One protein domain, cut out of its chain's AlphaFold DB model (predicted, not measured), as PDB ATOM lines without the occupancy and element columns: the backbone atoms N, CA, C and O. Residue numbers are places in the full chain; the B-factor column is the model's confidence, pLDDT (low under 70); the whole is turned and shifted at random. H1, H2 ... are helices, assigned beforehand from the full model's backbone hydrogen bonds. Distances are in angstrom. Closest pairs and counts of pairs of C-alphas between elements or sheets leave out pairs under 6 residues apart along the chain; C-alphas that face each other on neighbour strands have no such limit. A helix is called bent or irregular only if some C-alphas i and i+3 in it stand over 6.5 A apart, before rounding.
ATOM      1  N   VAL A   2     153.016 -49.295-180.454       59.75
ATOM      2  CA  VAL A   2     153.963 -48.165-180.638       59.75
ATOM      3  C   VAL A   2     153.294 -46.824-181.009       59.75
ATOM      4  O   VAL A   2     153.680 -45.783-180.492       59.75
ATOM      5  N   SER A   3     152.227 -46.842-181.816       73.56
ATOM      6  CA  SER A   3     151.541 -45.621-182.278       73.56
ATOM      7  C   SER A   3     150.875 -44.797-181.157       73.56
ATOM      8  O   SER A   3     150.921 -43.570-181.198       73.56
ATOM      9  N   LYS A   4     150.321 -45.434-180.111       83.94
ATOM     10  CA  LYS A   4     149.612 -44.714-179.032       83.94
ATOM     11  C   LYS A   4     150.565 -43.992-178.075       83.94
ATOM     12  O   LYS A   4     150.280 -42.875-177.659       83.94
ATOM     13  N   ILE A   5     151.698 -44.616-177.747       83.75
ATOM     14  CA  ILE A   5     152.719 -44.026-176.865       83.75
ATOM     15  C   ILE A   5     153.434 -42.877-177.581       83.75
ATOM     16  O   ILE A   5     153.685 -41.841-176.973       83.75
ATOM     17  N   PHE A   6     153.713 -43.038-178.877       85.50
ATOM     18  CA  PHE A   6     154.272 -41.967-179.696       85.50
ATOM     19  C   PHE A   6     153.331 -40.755-179.751       85.50
ATOM     20  O   PHE A   6     153.749 -39.653-179.409       85.50
ATOM     21  N   LEU A   7     152.047 -40.976-180.065       88.94
ATOM     22  CA  LEU A   7     151.040 -39.912-180.087       88.94
ATOM     23  C   LEU A   7     150.930 -39.195-178.734       88.94
ATOM     24  O   LEU A   7     150.921 -37.967-178.696       88.94
ATOM     25  N   LEU A   8     150.898 -39.946-177.627       91.38
ATOM     26  CA  LEU A   8     150.872 -39.375-176.279       91.38
ATOM     27  C   LEU A   8     152.071 -38.446-176.045       91.38
ATOM     28  O   LEU A   8     151.884 -37.313-175.615       91.38
ATOM     29  N   ARG A   9     153.291 -38.897-176.358       89.81
ATOM     30  CA  ARG A   9     154.509 -38.090-176.185       89.81
ATOM     31  C   ARG A   9     154.477 -36.821-177.030       89.81
ATOM     32  O   ARG A   9     154.844 -35.768-176.527       89.81
ATOM     33  N   THR A  10     154.001 -36.894-178.272       90.69
ATOM     34  CA  THR A  10     153.852 -35.711-179.134       90.69
ATOM     35  C   THR A  10     152.856 -34.709-178.556       90.69
ATOM     36  O   THR A  10     153.151 -33.518-178.524       90.69
ATOM     37  N   VAL A  11     151.704 -35.170-178.056       93.44
ATOM     38  CA  VAL A  11     150.697 -34.297-177.425       93.44
ATOM     39  C   VAL A  11     151.245 -33.649-176.152       93.44
ATOM     40  O   VAL A  11     151.039 -32.457-175.935       93.44
ATOM     41  N   VAL A  12     151.978 -34.405-175.332       95.12
ATOM     42  CA  VAL A  12     152.617 -33.892-174.111       95.12
ATOM     43  C   VAL A  12     153.681 -32.846-174.453       95.12
ATOM     44  O   VAL A  12     153.660 -31.757-173.883       95.12
ATOM     45  N   TRP A  13     154.551 -33.124-175.431       95.31
ATOM     46  CA  TRP A  13     155.520 -32.145-175.930       95.31
ATOM     47  C   TRP A  13     154.838 -30.889-176.461       95.31
ATOM     48  O   TRP A  13     155.280 -29.790-176.143       95.31
ATOM     49  N   LEU A  14     153.751 -31.029-177.223       95.38
ATOM     50  CA  LEU A  14     152.991 -29.893-177.740       95.38
ATOM     51  C   LEU A  14     152.404 -29.041-176.606       95.38
ATOM     52  O   LEU A  14     152.528 -27.821-176.641       95.38
ATOM     53  N   ALA A  15     151.816 -29.662-175.582       95.81
ATOM     54  CA  ALA A  15     151.282 -28.942-174.425       95.81
ATOM     55  C   ALA A  15     152.384 -28.178-173.669       95.81
ATOM     56  O   ALA A  15     152.216 -27.005-173.331       95.81
ATOM     57  N   MET A  16     153.540 -28.817-173.463       96.81
ATOM     58  CA  MET A  16     154.709 -28.176-172.862       96.81
ATOM     59  C   MET A  16     155.255 -27.038-173.737       96.81
ATOM     60  O   MET A  16     155.628 -25.995-173.211       96.81
ATOM     61  N   ALA A  17     155.264 -27.208-175.058       96.31
ATOM     62  CA  ALA A  17     155.723 -26.206-176.013       96.31
ATOM     63  C   ALA A  17     154.802 -24.981-176.073       96.31
ATOM     64  O   ALA A  17     155.291 -23.858-176.169       96.31
ATOM     65  N   VAL A  18     153.482 -25.170-175.963       96.06
ATOM     66  CA  VAL A  18     152.515 -24.070-175.822       96.06
ATOM     67  C   VAL A  18     152.776 -23.295-174.529       96.06
ATOM     68  O   VAL A  18     152.848 -22.068-174.558       96.06
ATOM     69  N   ALA A  19     152.986 -23.996-173.410       95.81
ATOM     70  CA  ALA A  19     153.323 -23.364-172.135       95.81
ATOM     71  C   ALA A  19     154.661 -22.603-172.199       95.81
ATOM     72  O   ALA A  19     154.730 -21.450-171.783       95.81
ATOM     73  N   ALA A  20     155.702 -23.204-172.782       96.19
ATOM     74  CA  ALA A  20     157.001 -22.563-172.986       96.19
ATOM     75  C   ALA A  20     156.889 -21.323-173.887       96.19
ATOM     76  O   ALA A  20     157.434 -20.272-173.559       96.19
ATOM     77  N   SER A  21     156.128 -21.415-174.979       95.25
ATOM     78  CA  SER A  21     155.881 -20.293-175.893       95.25
ATOM     79  C   SER A  21     155.176 -19.129-175.202       95.25
ATOM     80  O   SER A  21     155.524 -17.978-175.442       95.25
ATOM     81  N   LEU A  22     154.216 -19.421-174.320       91.94
ATOM     82  CA  LEU A  22     153.517 -18.405-173.536       91.94
ATOM     83  C   LEU A  22     154.458 -17.693-172.555       91.94
ATOM     84  O   LEU A  22     154.402 -16.472-172.447       91.94
ATOM     85  N   ILE A  23     155.342 -18.436-171.879       92.06
ATOM     86  CA  ILE A  23     156.368 -17.857-170.995       92.06
ATOM     87  C   ILE A  23     157.290 -16.931-171.796       92.06
ATOM     88  O   ILE A  23     157.498 -15.789-171.399       92.06
ATOM     89  N   ILE A  24     157.789 -17.400-172.945       92.00
ATOM     90  CA  ILE A  24     158.659 -16.612-173.829       92.00
ATOM     91  C   ILE A  24     157.947 -15.332-174.283       92.00
ATOM     92  O   ILE A  24     158.525 -14.254-174.196       92.00
ATOM     93  N   TYR A  25     156.687 -15.430-174.722       88.44
ATOM     94  CA  TYR A  25     155.893 -14.261-175.100       88.44
ATOM     95  C   TYR A  25     155.808 -13.259-173.943       88.44
ATOM     96  O   TYR A  25     156.104 -12.085-174.135       88.44
ATOM     97  N   ILE A  26     155.454 -13.709-172.736       86.06
ATOM     98  CA  ILE A  26     155.314 -12.826-171.570       86.06
ATOM     99  C   ILE A  26     156.641 -12.128-171.247       86.06
ATOM    100  O   ILE A  26     156.639 -10.909-171.102       86.06
ATOM    101  N   PHE A  27     157.760 -12.857-171.232       86.31
ATOM    102  CA  PHE A  27     159.086 -12.289-170.954       86.31
ATOM    103  C   PHE A  27     159.539 -11.244-171.978       86.31
ATOM    104  O   PHE A  27     160.254 -10.316-171.618       86.31
ATOM    105  N   PHE A  28     159.135 -11.368-173.244       83.75
ATOM    106  CA  PHE A  28     159.457 -10.363-174.262       83.75
ATOM    107  C   PHE A  28     158.468  -9.187-174.303       83.75
ATOM    108  O   PHE A  28     158.818  -8.130-174.825       83.75
ATOM    109  N   CYS A  29     157.238  -9.352-173.803       77.19
ATOM    110  CA  CYS A  29     156.150  -8.380-174.000       77.19
ATOM    111  C   CYS A  29     155.763  -7.577-172.755       77.19
ATOM    112  O   CYS A  29     155.034  -6.585-172.879       77.19
ATOM    113  N   VAL A  30     156.159  -8.011-171.561       72.56
ATOM    114  CA  VAL A  30     155.685  -7.447-170.293       72.56
ATOM    115  C   VAL A  30     156.872  -6.965-169.462       72.56
ATOM    116  O   VAL A  30     157.794  -7.729-169.217       72.56
ATOM    117  N   ASP A  31     156.824  -5.700-169.033       61.53
ATOM    118  CA  ASP A  31     157.842  -5.079-168.175       61.53
ATOM    119  C   ASP A  31     157.604  -5.447-166.703       61.53
ATOM    120  O   ASP A  31     156.447  -5.558-166.285       61.53
ATOM    121  N   ASP A  32     158.663  -5.504-165.890       52.00
ATOM    122  CA  ASP A  32     158.671  -5.898-164.460       52.00
ATOM    123  C   ASP A  32     157.947  -4.914-163.508       52.00
ATOM    124  O   ASP A  32     158.200  -4.835-162.300       52.00
ATOM    125  N   LYS A  33     157.017  -4.109-164.024       52.03
ATOM    126  CA  LYS A  33     156.296  -3.102-163.247       52.03
ATOM    127  C   LYS A  33     155.101  -3.708-162.519       52.03
ATOM    128  O   LYS A  33     154.612  -4.802-162.790       52.03
ATOM    129  N   THR A  34     154.584  -2.939-161.565       43.34
ATOM    130  CA  THR A  34     153.501  -3.294-160.630       43.34
ATOM    131  C   THR A  34     152.190  -3.776-161.268       43.34
ATOM    132  O   THR A  34     151.286  -4.195-160.551       43.34
ATOM    133  N   TRP A  35     152.049  -3.693-162.589       49.56
ATOM    134  CA  TRP A  35     150.823  -4.016-163.319       49.56
ATOM    135  C   TRP A  35     150.887  -5.406-163.991       49.56
ATOM    136  O   TRP A  35     149.840  -5.987-164.282       49.56
ATOM    137  N   ALA A  36     152.081  -6.014-164.049       62.50
ATOM    138  CA  ALA A  36     152.362  -7.313-164.661       62.50
ATOM    139  C   ALA A  36     151.944  -8.545-163.833       62.50
ATOM    140  O   ALA A  36     152.138  -9.676-164.272       62.50
ATOM    141  N   ALA A  37     151.345  -8.374-162.649       68.19
ATOM    142  CA  ALA A  37     151.103  -9.479-161.709       68.19
ATOM    143  C   ALA A  37     150.272 -10.634-162.306       68.19
ATOM    144  O   ALA A  37     150.522 -11.809-162.027       68.19
ATOM    145  N   GLN A  38     149.299 -10.323-163.166       73.25
ATOM    146  CA  GLN A  38     148.488 -11.342-163.839       73.25
ATOM    147  C   GLN A  38     149.281 -12.090-164.923       73.25
ATOM    148  O   GLN A  38     149.123 -13.305-165.069       73.25
ATOM    149  N   ALA A  39     150.150 -11.389-165.653       76.94
ATOM    150  CA  ALA A  39     151.034 -11.993-166.645       76.94
ATOM    151  C   ALA A  39     152.088 -12.880-165.964       76.94
ATOM    152  O   ALA A  39     152.196 -14.054-166.309       76.94
ATOM    153  N   ALA A  40     152.749 -12.384-164.915       78.38
ATOM    154  CA  ALA A  40     153.712 -13.142-164.115       78.38
ATOM    155  C   ALA A  40     153.073 -14.394-163.477       78.38
ATOM    156  O   ALA A  40     153.627 -15.494-163.523       78.38
ATOM    157  N   SER A  41     151.842 -14.280-162.957       81.81
ATOM    158  CA  SER A  41     151.084 -15.438-162.457       81.81
ATOM    159  C   SER A  41     150.788 -16.466-163.555       81.81
ATOM    160  O   SER A  41     150.931 -17.673-163.342       81.81
ATOM    161  N   THR A  42     150.424 -15.994-164.750       85.81
ATOM    162  CA  THR A  42     150.179 -16.848-165.920       85.81
ATOM    163  C   THR A  42     151.454 -17.575-166.351       85.81
ATOM    164  O   THR A  42     151.420 -18.793-166.542       85.81
ATOM    165  N   ALA A  43     152.586 -16.869-166.430       88.31
ATOM    166  CA  ALA A  43     153.890 -17.446-166.753       88.31
ATOM    167  C   ALA A  43     154.309 -18.501-165.716       88.31
ATOM    168  O   ALA A  43     154.704 -19.613-166.074       88.31
ATOM    169  N   ARG A  44     154.139 -18.208-164.420       90.06
ATOM    170  CA  ARG A  44     154.406 -19.167-163.339       90.06
ATOM    171  C   ARG A  44     153.560 -20.434-163.474       90.06
ATOM    172  O   ARG A  44     154.089 -21.540-163.373       90.06
ATOM    173  N   ASN A  45     152.258 -20.286-163.723       91.50
ATOM    174  CA  ASN A  45     151.354 -21.423-163.906       91.50
ATOM    175  C   ASN A  45     151.740 -22.261-165.135       91.50
ATOM    176  O   ASN A  45     151.730 -23.490-165.060       91.50
ATOM    177  N   ALA A  46     152.150 -21.620-166.231       93.31
ATOM    178  CA  ALA A  46     152.706 -22.309-167.393       93.31
ATOM    179  C   ALA A  46     153.978 -23.102-167.033       93.31
ATOM    180  O   ALA A  46     154.116 -24.254-167.439       93.31
ATOM    181  N   GLY A  47     154.857 -22.552-166.189       94.25
ATOM    182  CA  GLY A  47     156.029 -23.268-165.672       94.25
ATOM    183  C   GLY A  47     155.669 -24.522-164.862       94.25
ATOM    184  O   GLY A  47     156.304 -25.571-165.019       94.25
ATOM    185  N   TYR A  48     154.616 -24.464-164.039       93.62
ATOM    186  CA  TYR A  48     154.126 -25.640-163.304       93.62
ATOM    187  C   TYR A  48     153.531 -26.691-164.246       93.62
ATOM    188  O   TYR A  48     153.765 -27.885-164.047       93.62
ATOM    189  N   LEU A  49     152.820 -26.268-165.297       95.56
ATOM    190  CA  LEU A  49     152.306 -27.177-166.324       95.56
ATOM    191  C   LEU A  49     153.438 -27.919-167.039       95.56
ATOM    192  O   LEU A  49     153.324 -29.128-167.235       95.56
ATOM    193  N   ILE A  50     154.545 -27.243-167.368       96.50
ATOM    194  CA  ILE A  50     155.722 -27.898-167.961       96.50
ATOM    195  C   ILE A  50     156.238 -29.013-167.041       96.50
ATOM    196  O   ILE A  50     156.430 -30.138-167.500       96.50
ATOM    197  N   ASN A  51     156.400 -28.743-165.742       94.25
ATOM    198  CA  ASN A  51     156.853 -29.751-164.774       94.25
ATOM    199  C   ASN A  51     155.869 -30.922-164.630       94.25
ATOM    200  O   ASN A  51     156.284 -32.081-164.549       94.25
ATOM    201  N   LEU A  52     154.563 -30.643-164.616       94.69
ATOM    202  CA  LEU A  52     153.532 -31.679-164.547       94.69
ATOM    203  C   LEU A  52     153.584 -32.597-165.776       94.69
ATOM    204  O   LEU A  52     153.597 -33.822-165.646       94.69
ATOM    205  N   PHE A  53     153.657 -32.017-166.972       95.94
ATOM    206  CA  PHE A  53     153.737 -32.773-168.218       95.94
ATOM    207  C   PHE A  53     155.072 -33.503-168.385       95.94
ATOM    208  O   PHE A  53     155.092 -34.612-168.925       95.94
ATOM    209  N   ALA A  54     156.165 -32.970-167.837       94.00
ATOM    210  CA  ALA A  54     157.439 -33.674-167.779       94.00
ATOM    211  C   ALA A  54     157.326 -35.000-167.003       94.00
ATOM    212  O   ALA A  54     157.894 -35.997-167.446       94.00
ATOM    213  N   PHE A  55     156.525 -35.088-165.929       94.62
ATOM    214  CA  PHE A  55     156.271 -36.378-165.265       94.62
ATOM    215  C   PHE A  55     155.583 -37.381-166.193       94.62
ATOM    216  O   PHE A  55     155.993 -38.541-166.250       94.62
ATOM    217  N   VAL A  56     154.577 -36.947-166.957       93.81
ATOM    218  CA  VAL A  56     153.900 -37.805-167.946       93.81
ATOM    219  C   VAL A  56     154.901 -38.293-168.993       93.81
ATOM    220  O   VAL A  56     154.925 -39.476-169.340       93.81
ATOM    221  N   LEU A  57     155.778 -37.399-169.452       92.69
ATOM    222  CA  LEU A  57     156.818 -37.716-170.416       92.69
ATOM    223  C   LEU A  57     157.808 -38.759-169.870       92.69
ATOM    224  O   LEU A  57     158.086 -39.745-170.553       92.69
ATOM    225  N   ILE A  58     158.275 -38.584-168.630       92.19
ATOM    226  CA  ILE A  58     159.189 -39.497-167.920       92.19
ATOM    227  C   ILE A  58     158.562 -40.881-167.744       92.19
ATOM    228  O   ILE A  58     159.188 -41.892-168.067       92.19
ATOM    229  N   LEU A  59     157.314 -40.936-167.272       91.19
ATOM    230  CA  LEU A  59     156.586 -42.196-167.099       91.19
ATOM    231  C   LEU A  59     156.404 -42.910-168.439       91.19
ATOM    232  O   LEU A  59     156.626 -44.115-168.540       91.19
ATOM    233  N   SER A  60     156.064 -42.163-169.492       88.62
ATOM    234  CA  SER A  60     155.884 -42.732-170.826       88.62
ATOM    235  C   SER A  60     157.195 -43.197-171.468       88.62
ATOM    236  O   SER A  60     157.155 -44.071-172.335       88.62
ATOM    237  N   SER A  61     158.343 -42.614-171.094       85.44
ATOM    238  CA  SER A  61     159.674 -42.953-171.618       85.44
ATOM    239  C   SER A  61     160.378 -44.064-170.841       85.44
ATOM    240  O   SER A  61     161.359 -44.611-171.336       85.44
ATOM    241  N   GLY A  62     159.878 -44.413-169.653       84.81
ATOM    242  CA  GLY A  62     160.494 -45.402-168.767       84.81
ATOM    243  C   GLY A  62     161.805 -44.927-168.129       84.81
ATOM    244  O   GLY A  62     162.488 -45.710-167.471       84.81
ATOM    245  N   GLN A  63     162.175 -43.652-168.291       86.94
ATOM    246  CA  GLN A  63     163.420 -43.098-167.759       86.94
ATOM    247  C   GLN A  63     163.250 -42.560-166.335       86.94
ATOM    248  O   GLN A  63     163.435 -41.374-166.069       86.94
ATOM    249  N   PHE A  64     162.948 -43.446-165.382       87.62
ATOM    250  CA  PHE A  64     162.699 -43.076-163.979       87.62
ATOM    251  C   PHE A  64     163.850 -42.313-163.304       87.62
ATOM    252  O   PHE A  64     163.621 -41.590-162.339       87.62
ATOM    253  N   ARG A  65     165.078 -42.399-163.832       87.00
ATOM    254  CA  ARG A  65     166.222 -41.593-163.366       87.00
ATOM    255  C   ARG A  65     165.971 -40.082-163.484       87.00
ATOM    256  O   ARG A  65     166.472 -39.323-162.664       87.00
ATOM    257  N   LEU A  66     165.158 -39.650-164.451       90.69
ATOM    258  CA  LEU A  66     164.801 -38.241-164.662       90.69
ATOM    259  C   LEU A  66     163.732 -37.739-163.685       90.69
ATOM    260  O   LEU A  66     163.512 -36.535-163.577       90.69
ATOM    261  N   PHE A  67     163.091 -38.637-162.933       92.69
ATOM    262  CA  PHE A  67     162.087 -38.264-161.938       92.69
ATOM    263  C   PHE A  67     162.685 -37.360-160.853       92.69
ATOM    264  O   PHE A  67     162.078 -36.356-160.488       92.69
ATOM    265  N   GLY A  68     163.908 -37.666-160.402       91.38
ATOM    266  CA  GLY A  68     164.634 -36.841-159.433       91.38
ATOM    267  C   GLY A  68     164.968 -35.446-159.965       91.38
ATOM    268  O   GLY A  68     164.823 -34.469-159.238       91.38
ATOM    269  N   LEU A  69     165.331 -35.337-161.248       92.50
ATOM    270  CA  LEU A  69     165.582 -34.049-161.901       92.50
ATOM    271  C   LEU A  69     164.307 -33.194-161.963       92.50
ATOM    272  O   LEU A  69     164.338 -32.013-161.631       92.50
ATOM    273  N   ASN A  70     163.172 -33.792-162.331       94.44
ATOM    274  CA  ASN A  70     161.898 -33.073-162.390       94.44
ATOM    275  C   ASN A  70     161.418 -32.629-160.998       94.44
ATOM    276  O   ASN A  70     160.927 -31.515-160.832       94.44
ATOM    277  N   ILE A  71     161.614 -33.469-159.971       95.31
ATOM    278  CA  ILE A  71     161.375 -33.081-158.572       95.31
ATOM    279  C   ILE A  71     162.279 -31.915-158.173       95.31
ATOM    280  O   ILE A  71     161.803 -30.993-157.521       95.31
ATOM    281  N   PHE A  72     163.558 -31.931-158.551       95.44
ATOM    282  CA  PHE A  72     164.482 -30.841-158.242       95.44
ATOM    283  C   PHE A  72     163.989 -29.501-158.807       95.44
ATOM    284  O   PHE A  72     163.929 -28.517-158.071       95.44
ATOM    285  N   PHE A  73     163.551 -29.470-160.069       95.44
ATOM    286  CA  PHE A  73     162.950 -28.271-160.658       95.44
ATOM    287  C   PHE A  73     161.673 -27.837-159.927       95.44
ATOM    288  O   PHE A  73     161.507 -26.653-159.631       95.44
ATOM    289  N   LEU A  74     160.801 -28.783-159.568       94.31
ATOM    290  CA  LEU A  74     159.585 -28.491-158.808       94.31
ATOM    291  C   LEU A  74     159.892 -27.919-157.415       94.31
ATOM    292  O   LEU A  74     159.237 -26.971-156.985       94.31
ATOM    293  N   LEU A  75     160.899 -28.458-156.723       95.25
ATOM    294  CA  LEU A  75     161.361 -27.954-155.429       95.25
ATOM    295  C   LEU A  75     161.934 -26.543-155.559       95.25
ATOM    296  O   LEU A  75     161.636 -25.695-154.724       95.25
ATOM    297  N   LEU A  76     162.697 -26.261-156.616       95.56
ATOM    298  CA  LEU A  76     163.213 -24.917-156.866       95.56
ATOM    299  C   LEU A  76     162.068 -23.916-157.104       95.56
ATOM    300  O   LEU A  76     162.056 -22.842-156.507       95.56
ATOM    301  N   MET A  77     161.050 -24.296-157.884       93.81
ATOM    302  CA  MET A  77     159.844 -23.475-158.059       93.81
ATOM    303  C   MET A  77     159.033 -23.319-156.765       93.81
ATOM    304  O   MET A  77     158.414 -22.277-156.549       93.81
ATOM    305  N   LEU A  78     159.006 -24.338-155.900       92.81
ATOM    306  CA  LEU A  78     158.370 -24.253-154.584       92.81
ATOM    307  C   LEU A  78     159.105 -23.253-153.688       92.81
ATOM    308  O   LEU A  78     158.460 -22.431-153.043       92.81
ATOM    309  N   VAL A  79     160.439 -23.276-153.685       93.38
ATOM    310  CA  VAL A  79     161.268 -22.301-152.961       93.38
ATOM    311  C   VAL A  79     160.974 -20.879-153.446       93.38
ATOM    312  O   VAL A  79     160.725 -19.999-152.624       93.38
ATOM    313  N   CYS A  80     160.901 -20.655-154.761       90.50
ATOM    314  CA  CYS A  80     160.502 -19.358-155.311       90.50
ATOM    315  C   CYS A  80     159.083 -18.955-154.883       90.50
ATOM    316  O   CYS A  80     158.858 -17.800-154.536       90.50
ATOM    317  N   ALA A  81     158.126 -19.887-154.846       86.50
ATOM    318  CA  ALA A  81     156.777 -19.593-154.362       86.50
ATOM    319  C   ALA A  81     156.760 -19.190-152.878       86.50
ATOM    320  O   ALA A  81     156.043 -18.259-152.512       86.50
ATOM    321  N   VAL A  82     157.569 -19.844-152.037       87.25
ATOM    322  CA  VAL A  82     157.720 -19.491-150.616       87.25
ATOM    323  C   VAL A  82     158.333 -18.099-150.463       87.25
ATOM    324  O   VAL A  82     157.785 -17.284-149.724       87.25
ATOM    325  N   PHE A  83     159.407 -17.782-151.193       86.56
ATOM    326  CA  PHE A  83     159.982 -16.432-151.173       86.56
ATOM    327  C   PHE A  83     159.011 -15.374-151.703       86.56
ATOM    328  O   PHE A  83     158.881 -14.314-151.098       86.56
ATOM    329  N   GLY A  84     158.250 -15.685-152.754       79.88
ATOM    330  CA  GLY A  84     157.197 -14.807-153.264       79.88
ATOM    331  C   GLY A  84     156.109 -14.507-152.232       79.88
ATOM    332  O   GLY A  84     155.629 -13.378-152.166       79.88
ATOM    333  N   LEU A  85     155.745 -15.485-151.396       78.44
ATOM    334  CA  LEU A  85     154.820 -15.273-150.280       78.44
ATOM    335  C   LEU A  85     155.432 -14.387-149.189       78.44
ATOM    336  O   LEU A  85     154.735 -13.513-148.683       78.44
ATOM    337  N   ILE A  86     156.710 -14.590-148.848       79.38
ATOM    338  CA  ILE A  86     157.434 -13.781-147.852       79.38
ATOM    339  C   ILE A  86     157.523 -12.317-148.305       79.38
ATOM    340  O   ILE A  86     157.222 -11.407-147.531       79.38
ATOM    341  N   ASP A  87     157.859 -12.084-149.571       73.06
ATOM    342  CA  ASP A  87     157.958 -10.737-150.140       73.06
ATOM    343  C   ASP A  87     156.601 -10.034-150.238       73.06
ATOM    344  O   ASP A  87     156.540  -8.813-150.126       73.06
ATOM    345  N   ALA A  88     155.510 -10.786-150.393       66.62
ATOM    346  CA  ALA A  88     154.160 -10.234-150.434       66.62
ATOM    347  C   ALA A  88     153.619  -9.805-149.053       66.62
ATOM    348  O   ALA A  88     152.539  -9.204-148.990       66.62
ATOM    349  N   PHE A  89     154.323 -10.084-147.946       66.31
ATOM    350  CA  PHE A  89     153.892  -9.615-146.628       66.31
ATOM    351  C   PHE A  89     153.970  -8.080-146.519       66.31
ATOM    352  O   PHE A  89     154.945  -7.455-146.939       66.31
ATOM    353  N   PRO A  90     152.961  -7.431-145.910       51.09
ATOM    354  CA  PRO A  90     152.990  -5.991-145.694       51.09
ATOM    355  C   PRO A  90     154.152  -5.611-144.760       51.09
ATOM    356  O   PRO A  90     154.140  -5.946-143.580       51.09
ATOM    357  N   GLY A  91     155.150  -4.903-145.298       49.53
ATOM    358  CA  GLY A  91     156.313  -4.398-144.550       49.53
ATOM    359  C   GLY A  91     157.674  -4.622-145.223       49.53
ATOM    360  O   GLY A  91     158.634  -3.951-144.863       49.53
ATOM    361  N   THR A  92     157.764  -5.499-146.228       53.31
ATOM    362  CA  THR A  92     159.024  -5.876-146.910       53.31
ATOM    363  C   THR A  92     159.285  -5.114-148.219       53.31
ATOM    364  O   THR A  92     160.262  -5.377-148.910       53.31
ATOM    365  N   GLY A  93     158.438  -4.143-148.582       45.81
ATOM    366  CA  GLY A  93     158.614  -3.283-149.767       45.81
ATOM    367  C   GLY A  93     158.291  -3.943-151.120       45.81
ATOM    368  O   GLY A  93     157.996  -3.234-152.081       45.81
ATOM    369  N   GLY A  94     158.246  -5.275-151.199       52.78
ATOM    370  CA  GLY A  94     157.953  -6.048-152.412       52.78
ATOM    371  C   GLY A  94     156.461  -6.296-152.638       52.78
ATOM    372  O   GLY A  94     156.015  -7.434-152.633       52.78
ATOM    373  N   ARG A  95     155.662  -5.246-152.865       51.19
ATOM    374  CA  ARG A  95     154.182  -5.302-152.814       51.19
ATOM    375  C   ARG A  95     153.483  -6.306-153.765       51.19
ATOM    376  O   ARG A  95     152.267  -6.426-153.670       51.19
ATOM    377  N   TYR A  96     154.195  -7.015-154.652       56.19
ATOM    378  CA  TYR A  96     153.588  -7.934-155.631       56.19
ATOM    379  C   TYR A  96     154.319  -9.267-155.882       56.19
ATOM    380  O   TYR A  96     153.755 -10.114-156.564       56.19
ATOM    381  N   GLY A  97     155.530  -9.505-155.354       58.16
ATOM    382  CA  GLY A  97     156.229 -10.798-155.512       58.16
ATOM    383  C   GLY A  97     156.480 -11.279-156.960       58.16
ATOM    384  O   GLY A  97     156.834 -12.443-157.148       58.16
ATOM    385  N   ASN A  98     156.305 -10.416-157.972       69.69
ATOM    386  CA  ASN A  98     156.352 -10.770-159.401       69.69
ATOM    387  C   ASN A  98     157.692 -11.403-159.802       69.69
ATOM    388  O   ASN A  98     157.693 -12.459-160.423       69.69
ATOM    389  N   GLN A  99     158.807 -10.863-159.295       77.31
ATOM    390  CA  GLN A  99     160.160 -11.372-159.549       77.31
ATOM    391  C   GLN A  99     160.303 -12.884-159.309       77.31
ATOM    392  O   GLN A  99     160.927 -13.601-160.088       77.31
ATOM    393  N   TRP A 100     159.676 -13.414-158.255       84.94
ATOM    394  CA  TRP A 100     159.751 -14.840-157.940       84.94
ATOM    395  C   TRP A 100     158.853 -15.686-158.837       84.94
ATOM    396  O   TRP A 100     159.152 -16.858-159.080       84.94
ATOM    397  N   ALA A 101     157.754 -15.111-159.330       82.19
ATOM    398  CA  ALA A 101     156.896 -15.750-160.317       82.19
ATOM    399  C   ALA A 101     157.611 -15.860-161.673       82.19
ATOM    400  O   ALA A 101     157.556 -16.930-162.285       82.19
ATOM    401  N   ASP A 102     158.358 -14.833-162.075       84.62
ATOM    402  CA  ASP A 102     159.146 -14.840-163.311       84.62
ATOM    403  C   ASP A 102     160.329 -15.806-163.218       84.62
ATOM    404  O   ASP A 102     160.504 -16.654-164.096       84.62
ATOM    405  N   ILE A 103     161.061 -15.810-162.095       88.75
ATOM    406  CA  ILE A 103     162.096 -16.826-161.836       88.75
ATOM    407  C   ILE A 103     161.486 -18.236-161.892       88.75
ATOM    408  O   ILE A 103     162.036 -19.118-162.550       88.75
ATOM    409  N   SER A 104     160.322 -18.454-161.269       90.94
ATOM    410  CA  SER A 104     159.620 -19.747-161.320       90.94
ATOM    411  C   SER A 104     159.276 -20.162-162.751       90.94
ATOM    412  O   SER A 104     159.486 -21.316-163.128       90.94
ATOM    413  N   ALA A 105     158.765 -19.240-163.567       90.88
ATOM    414  CA  ALA A 105     158.472 -19.496-164.974       90.88
ATOM    415  C   ALA A 105     159.746 -19.853-165.760       90.88
ATOM    416  O   ALA A 105     159.755 -20.833-166.510       90.88
ATOM    417  N   GLY A 106     160.846 -19.133-165.513       92.62
ATOM    418  CA  GLY A 106     162.163 -19.423-166.082       92.62
ATOM    419  C   GLY A 106     162.672 -20.818-165.711       92.62
ATOM    420  O   GLY A 106     163.163 -21.540-166.575       92.62
ATOM    421  N   ILE A 107     162.474 -21.257-164.466       95.06
ATOM    422  CA  ILE A 107     162.797 -22.622-164.020       95.06
ATOM    423  C   ILE A 107     161.988 -23.666-164.803       95.06
ATOM    424  O   ILE A 107     162.538 -24.682-165.232       95.06
ATOM    425  N   GLY A 108     160.698 -23.409-165.038       94.31
ATOM    426  CA  GLY A 108     159.867 -24.247-165.905       94.31
ATOM    427  C   GLY A 108     160.427 -24.348-167.328       94.31
ATOM    428  O   GLY A 108     160.546 -25.448-167.866       94.31
ATOM    429  N   LEU A 109     160.845 -23.224-167.918       95.38
ATOM    430  CA  LEU A 109     161.468 -23.203-169.245       95.38
ATOM    431  C   LEU A 109     162.812 -23.955-169.272       95.38
ATOM    432  O   LEU A 109     163.083 -24.703-170.210       95.38
ATOM    433  N   LEU A 110     163.631 -23.823-168.227       95.81
ATOM    434  CA  LEU A 110     164.873 -24.590-168.089       95.81
ATOM    435  C   LEU A 110     164.605 -26.093-168.008       95.81
ATOM    436  O   LEU A 110     165.336 -26.872-168.619       95.81
ATOM    437  N   ASN A 111     163.544 -26.510-167.317       95.38
ATOM    438  CA  ASN A 111     163.145 -27.912-167.276       95.38
ATOM    439  C   ASN A 111     162.704 -28.423-168.660       95.38
ATOM    440  O   ASN A 111     163.126 -29.500-169.078       95.38
ATOM    441  N   TYR A 112     161.932 -27.630-169.417       94.62
ATOM    442  CA  TYR A 112     161.599 -27.954-170.812       94.62
ATOM    443  C   TYR A 112     162.859 -28.253-171.636       94.62
ATOM    444  O   TYR A 112     162.957 -29.302-172.281       94.62
ATOM    445  N   LEU A 113     163.847 -27.355-171.564       93.81
ATOM    446  CA  LEU A 113     165.112 -27.496-172.280       93.81
ATOM    447  C   LEU A 113     165.906 -28.713-171.792       93.81
ATOM    448  O   LEU A 113     166.323 -29.528-172.615       93.81
ATOM    449  N   ALA A 114     166.055 -28.896-170.478       92.62
ATOM    450  CA  ALA A 114     166.771 -30.032-169.904       92.62
ATOM    451  C   ALA A 114     166.171 -31.373-170.359       92.62
ATOM    452  O   ALA A 114     166.896 -32.247-170.836       92.62
ATOM    453  N   MET A 115     164.845 -31.510-170.302       92.25
ATOM    454  CA  MET A 115     164.150 -32.709-170.771       92.25
ATOM    455  C   MET A 115     164.345 -32.937-172.272       92.25
ATOM    456  O   MET A 115     164.553 -34.080-172.686       92.25
ATOM    457  N   SER A 116     164.319 -31.873-173.081       90.69
ATOM    458  CA  SER A 116     164.494 -31.977-174.536       90.69
ATOM    459  C   SER A 116     165.904 -32.429-174.931       90.69
ATOM    460  O   SER A 116     166.058 -33.196-175.879       90.69
ATOM    461  N   LEU A 117     166.923 -32.004-174.176       89.69
ATOM    462  CA  LEU A 117     168.323 -32.352-174.416       89.69
ATOM    463  C   LEU A 117     168.661 -33.763-173.923       89.69
ATOM    464  O   LEU A 117     169.379 -34.495-174.600       89.69
ATOM    465  N   ILE A 118     168.138 -34.160-172.759       89.69
ATOM    466  CA  ILE A 118     168.427 -35.474-172.171       89.69
ATOM    467  C   ILE A 118     167.693 -36.590-172.925       89.69
ATOM    468  O   ILE A 118     168.249 -37.668-173.147       89.69
ATOM    469  N   LEU A 119     166.461 -36.342-173.374       87.19
ATOM    470  CA  LEU A 119     165.711 -37.286-174.203       87.19
ATOM    471  C   LEU A 119     166.037 -37.069-175.678       87.19
ATOM    472  O   LEU A 119     165.187 -36.662-176.471       87.19
ATOM    473  N   HIS A 120     167.279 -37.385-176.044       79.62
ATOM    474  CA  HIS A 120     167.819 -37.111-177.371       79.62
ATOM    475  C   HIS A 120     167.039 -37.776-178.516       79.62
ATOM    476  O   HIS A 120     167.050 -37.282-179.627       79.62
ATOM    477  N   GLU A 121     166.283 -38.848-178.283       80.94
ATOM    478  CA  GLU A 121     165.416 -39.429-179.326       80.94
ATOM    479  C   GLU A 121     164.167 -38.578-179.629       80.94
ATOM    480  O   GLU A 121     163.480 -38.807-180.622       80.94
ATOM    481  N   GLN A 122     163.844 -37.605-178.773       84.69
ATOM    482  CA  GLN A 122     162.627 -36.790-178.846       84.69
ATOM    483  C   GLN A 122     162.911 -35.294-179.021       84.69
ATOM    484  O   GLN A 122     161.970 -34.515-179.177       84.69
ATOM    485  N   TRP A 123     164.182 -34.886-179.038       86.50
ATOM    486  CA  TRP A 123     164.582 -33.486-179.202       86.50
ATOM    487  C   TRP A 123     164.006 -32.851-180.476       86.50
ATOM    488  O   TRP A 123     163.480 -31.746-180.424       86.50
ATOM    489  N   THR A 124     164.008 -33.565-181.605       87.25
ATOM    490  CA  THR A 124     163.430 -33.088-182.870       87.25
ATOM    491  C   THR A 124     161.947 -32.798-182.728       87.25
ATOM    492  O   THR A 124     161.488 -31.772-183.222       87.25
ATOM    493  N   ILE A 125     161.202 -33.651-182.016       88.56
ATOM    494  CA  ILE A 125     159.786 -33.418-181.725       88.56
ATOM    495  C   ILE A 125     159.659 -32.152-180.886       88.56
ATOM    496  O   ILE A 125     158.944 -31.248-181.302       88.56
ATOM    497  N   ALA A 126     160.392 -32.055-179.772       89.75
ATOM    498  CA  ALA A 126     160.358 -30.911-178.863       89.75
ATOM    499  C   ALA A 126     160.653 -29.577-179.577       89.75
ATOM    500  O   ALA A 126     159.905 -28.611-179.431       89.75
ATOM    501  N   PHE A 127     161.703 -29.513-180.398       89.75
ATOM    502  CA  PHE A 127     162.037 -28.300-181.148       89.75
ATOM    503  C   PHE A 127     161.027 -28.003-182.257       89.75
ATOM    504  O   PHE A 127     160.658 -26.846-182.443       89.75
ATOM    505  N   THR A 128     160.522 -29.025-182.953       91.25
ATOM    506  CA  THR A 128     159.514 -28.833-184.008       91.25
ATOM    507  C   THR A 128     158.202 -28.313-183.427       91.25
ATOM    508  O   THR A 128     157.645 -27.343-183.943       91.25
ATOM    509  N   VAL A 129     157.710 -28.908-182.333       93.44
ATOM    510  CA  VAL A 129     156.466 -28.443-181.707       93.44
ATOM    511  C   VAL A 129     156.629 -27.062-181.085       93.44
ATOM    512  O   VAL A 129     155.684 -26.289-181.147       93.44
ATOM    513  N   LEU A 130     157.808 -26.706-180.560       93.56
ATOM    514  CA  LEU A 130     158.081 -25.350-180.076       93.56
ATOM    515  C   LEU A 130     158.107 -24.339-181.222       93.56
ATOM    516  O   LEU A 130     157.459 -23.300-181.128       93.56
ATOM    517  N   GLY A 131     158.792 -24.666-182.319       91.81
ATOM    518  CA  GLY A 131     158.852 -23.822-183.511       91.81
ATOM    519  C   GLY A 131     157.481 -23.577-184.146       91.81
ATOM    520  O   GLY A 131     157.236 -22.485-184.646       91.81
ATOM    521  N   GLY A 132     156.569 -24.552-184.085       92.25
ATOM    522  CA  GLY A 132     155.179 -24.383-184.524       92.25
ATOM    523  C   GLY A 132     154.279 -23.698-183.489       92.25
ATOM    524  O   GLY A 132     153.445 -22.864-183.845       92.25
ATOM    525  N   ALA A 133     154.444 -24.022-182.204       93.69
ATOM    526  CA  ALA A 133     153.638 -23.462-181.124       93.69
ATOM    527  C   ALA A 133     153.925 -21.976-180.913       93.69
ATOM    528  O   ALA A 133     152.990 -21.226-180.650       93.69
ATOM    529  N   PHE A 134     155.174 -21.529-181.061       92.69
ATOM    530  CA  PHE A 134     155.533 -20.146-180.766       92.69
ATOM    531  C   PHE A 134     154.813 -19.122-181.665       92.69
ATOM    532  O   PHE A 134     154.146 -18.240-181.114       92.69
ATOM    533  N   PRO A 135     154.820 -19.242-183.009       92.25
ATOM    534  CA  PRO A 135     154.021 -18.376-183.875       92.25
ATOM    535  C   PRO A 135     152.518 -18.482-183.599       92.25
ATOM    536  O   PRO A 135     151.833 -17.463-183.564       92.25
ATOM    537  N   ALA A 136     152.001 -19.694-183.358       92.56
ATOM    538  CA  ALA A 136     150.578 -19.909-183.100       92.56
ATOM    539  C   ALA A 136     150.115 -19.249-181.791       92.56
ATOM    540  O   ALA A 136     149.078 -18.589-181.764       92.56
ATOM    541  N   VAL A 137     150.896 -19.382-180.715       91.44
ATOM    542  CA  VAL A 137     150.631 -18.744-179.420       91.44
ATOM    543  C   VAL A 137     150.795 -17.234-179.521       91.44
ATOM    544  O   VAL A 137     149.961 -16.513-178.983       91.44
ATOM    545  N   THR A 138     151.812 -16.749-180.237       88.75
ATOM    546  CA  THR A 138     152.023 -15.309-180.453       88.75
ATOM    547  C   THR A 138     150.835 -14.699-181.191       88.75
ATOM    548  O   THR A 138     150.240 -13.746-180.699       88.75
ATOM    549  N   LEU A 139     150.413 -15.292-182.313       90.25
ATOM    550  CA  LEU A 139     149.259 -14.822-183.079       90.25
ATOM    551  C   LEU A 139     147.955 -14.948-182.280       90.25
ATOM    552  O   LEU A 139     147.150 -14.021-182.260       90.25
ATOM    553  N   GLY A 140     147.748 -16.074-181.595       89.62
ATOM    554  CA  GLY A 140     146.567 -16.285-180.758       89.62
ATOM    555  C   GLY A 140     146.482 -15.279-179.610       89.62
ATOM    556  O   GLY A 140     145.406 -14.758-179.328       89.62
ATOM    557  N   THR A 141     147.615 -14.962-178.983       84.56
ATOM    558  CA  THR A 141     147.698 -13.960-177.913       84.56
ATOM    559  C   THR A 141     147.491 -12.555-178.462       84.56
ATOM    560  O   THR A 141     146.715 -11.803-177.880       84.56
ATOM    561  N   TYR A 142     148.102 -12.230-179.606       86.00
ATOM    562  CA  TYR A 142     147.870 -10.980-180.325       86.00
ATOM    563  C   TYR A 142     146.374 -10.774-180.562       86.00
ATOM    564  O   TYR A 142     145.816  -9.813-180.050       86.00
ATOM    565  N   VAL A 143     145.702 -11.726-181.222       87.88
ATOM    566  CA  VAL A 143     144.258 -11.657-181.505       87.88
ATOM    567  C   VAL A 143     143.443 -11.540-180.215       87.88
ATOM    568  O   VAL A 143     142.551 -10.703-180.111       87.88
ATOM    569  N   ALA A 144     143.767 -12.328-179.187       85.56
ATOM    570  CA  ALA A 144     143.053 -12.277-177.912       85.56
ATOM    571  C   ALA A 144     143.194 -10.926-177.183       85.56
ATOM    572  O   ALA A 144     142.303 -10.559-176.412       85.56
ATOM    573  N   LEU A 145     144.302 -10.208-177.392       80.56
ATOM    574  CA  LEU A 145     144.556  -8.894-176.802       80.56
ATOM    575  C   LEU A 145     144.036  -7.743-177.674       80.56
ATOM    576  O   LEU A 145     143.590  -6.738-177.120       80.56
ATOM    577  N   THR A 146     144.063  -7.879-179.002       85.50
ATOM    578  CA  THR A 146     143.604  -6.841-179.935       85.50
ATOM    579  C   THR A 146     142.102  -6.836-180.124       85.50
ATOM    580  O   THR A 146     141.518  -5.760-180.098       85.50
ATOM    581  N   SER A 147     141.449  -7.995-180.261       89.56
ATOM    582  CA  SER A 147     140.021  -8.050-180.600       89.56
ATOM    583  C   SER A 147     139.105  -7.287-179.630       89.56
ATOM    584  O   SER A 147     138.164  -6.652-180.102       89.56
ATOM    585  N   PRO A 148     139.320  -7.295-178.296       89.25
ATOM    586  CA  PRO A 148     138.525  -6.466-177.389       89.25
ATOM    587  C   PRO A 148     138.710  -4.965-177.643       89.25
ATOM    588  O   PRO A 148     137.735  -4.221-177.630       89.25
TER     589      PRO A 148
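AT A GLANCE: This is residues 2 to 148 of the 244 residues of an uncharacterized protein of Labrenzia sp. 011 (UniProt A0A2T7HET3). Four helices, H1 to H4, make a flat up-and-down bundle, each running against the one before, with H2 and H4 side by side in the middle between H1 and H3. H5 crosses H1 on the side away from H3, and its residues 142 to 148 stick out. The printed part has 147 residues, 123 of them in five named helices, H1 to H5 in order along the chain, with no named strand; its class is all helix, and it is compact, with a radius of gyration of the C-alphas of 16.3 A and spans of 56 by 40 by 19 A.

HOW THE PARTS SIT: H1, residues 2 to 29, and H2, residues 37 to 61, form a hairpin; their closest C-alphas, Ala 19 and Ala 46, are 4.9 A apart. H3, residues 65 to 87, and H4, residues 98 to 118, form another, closest at C-alphas 77 and 104, 5.0 A. H4, the hub, touches H2 at C-alphas 108 and 47, 4.0 A. H5, residues 123 to 148, touches H1 at C-alphas 130 and 17, 4.8 A, a steep tilt of 49 degrees. Every O i to N i+4 pair is within hydrogen-bond range in H1 and H4, 20 of 21 in H2, 18 of 19 in H3, 19 of 22 in H5.

IN THESE COORDINATES: H1 spans 40.4 A from C-alpha 2 (153.963, -48.165, -180.638), H2 35.9 A, H3 34.6 A, H4 30.3 A. H5 spans 37.6 A to C-alpha 148 (138.525, -6.466, -177.389), with a kink of 25 degrees near residue 134, and is only just irregular, C-alphas 145 and 148 being 6.53 A apart.

THE WHOLE: The farthest C-alphas, Val 2 and Gly 91, are 56.8 A apart. The printed part has no cut and no long link. pLDDT is under 70 at residue 2, residues 31 to 37 and residues 88 to 98.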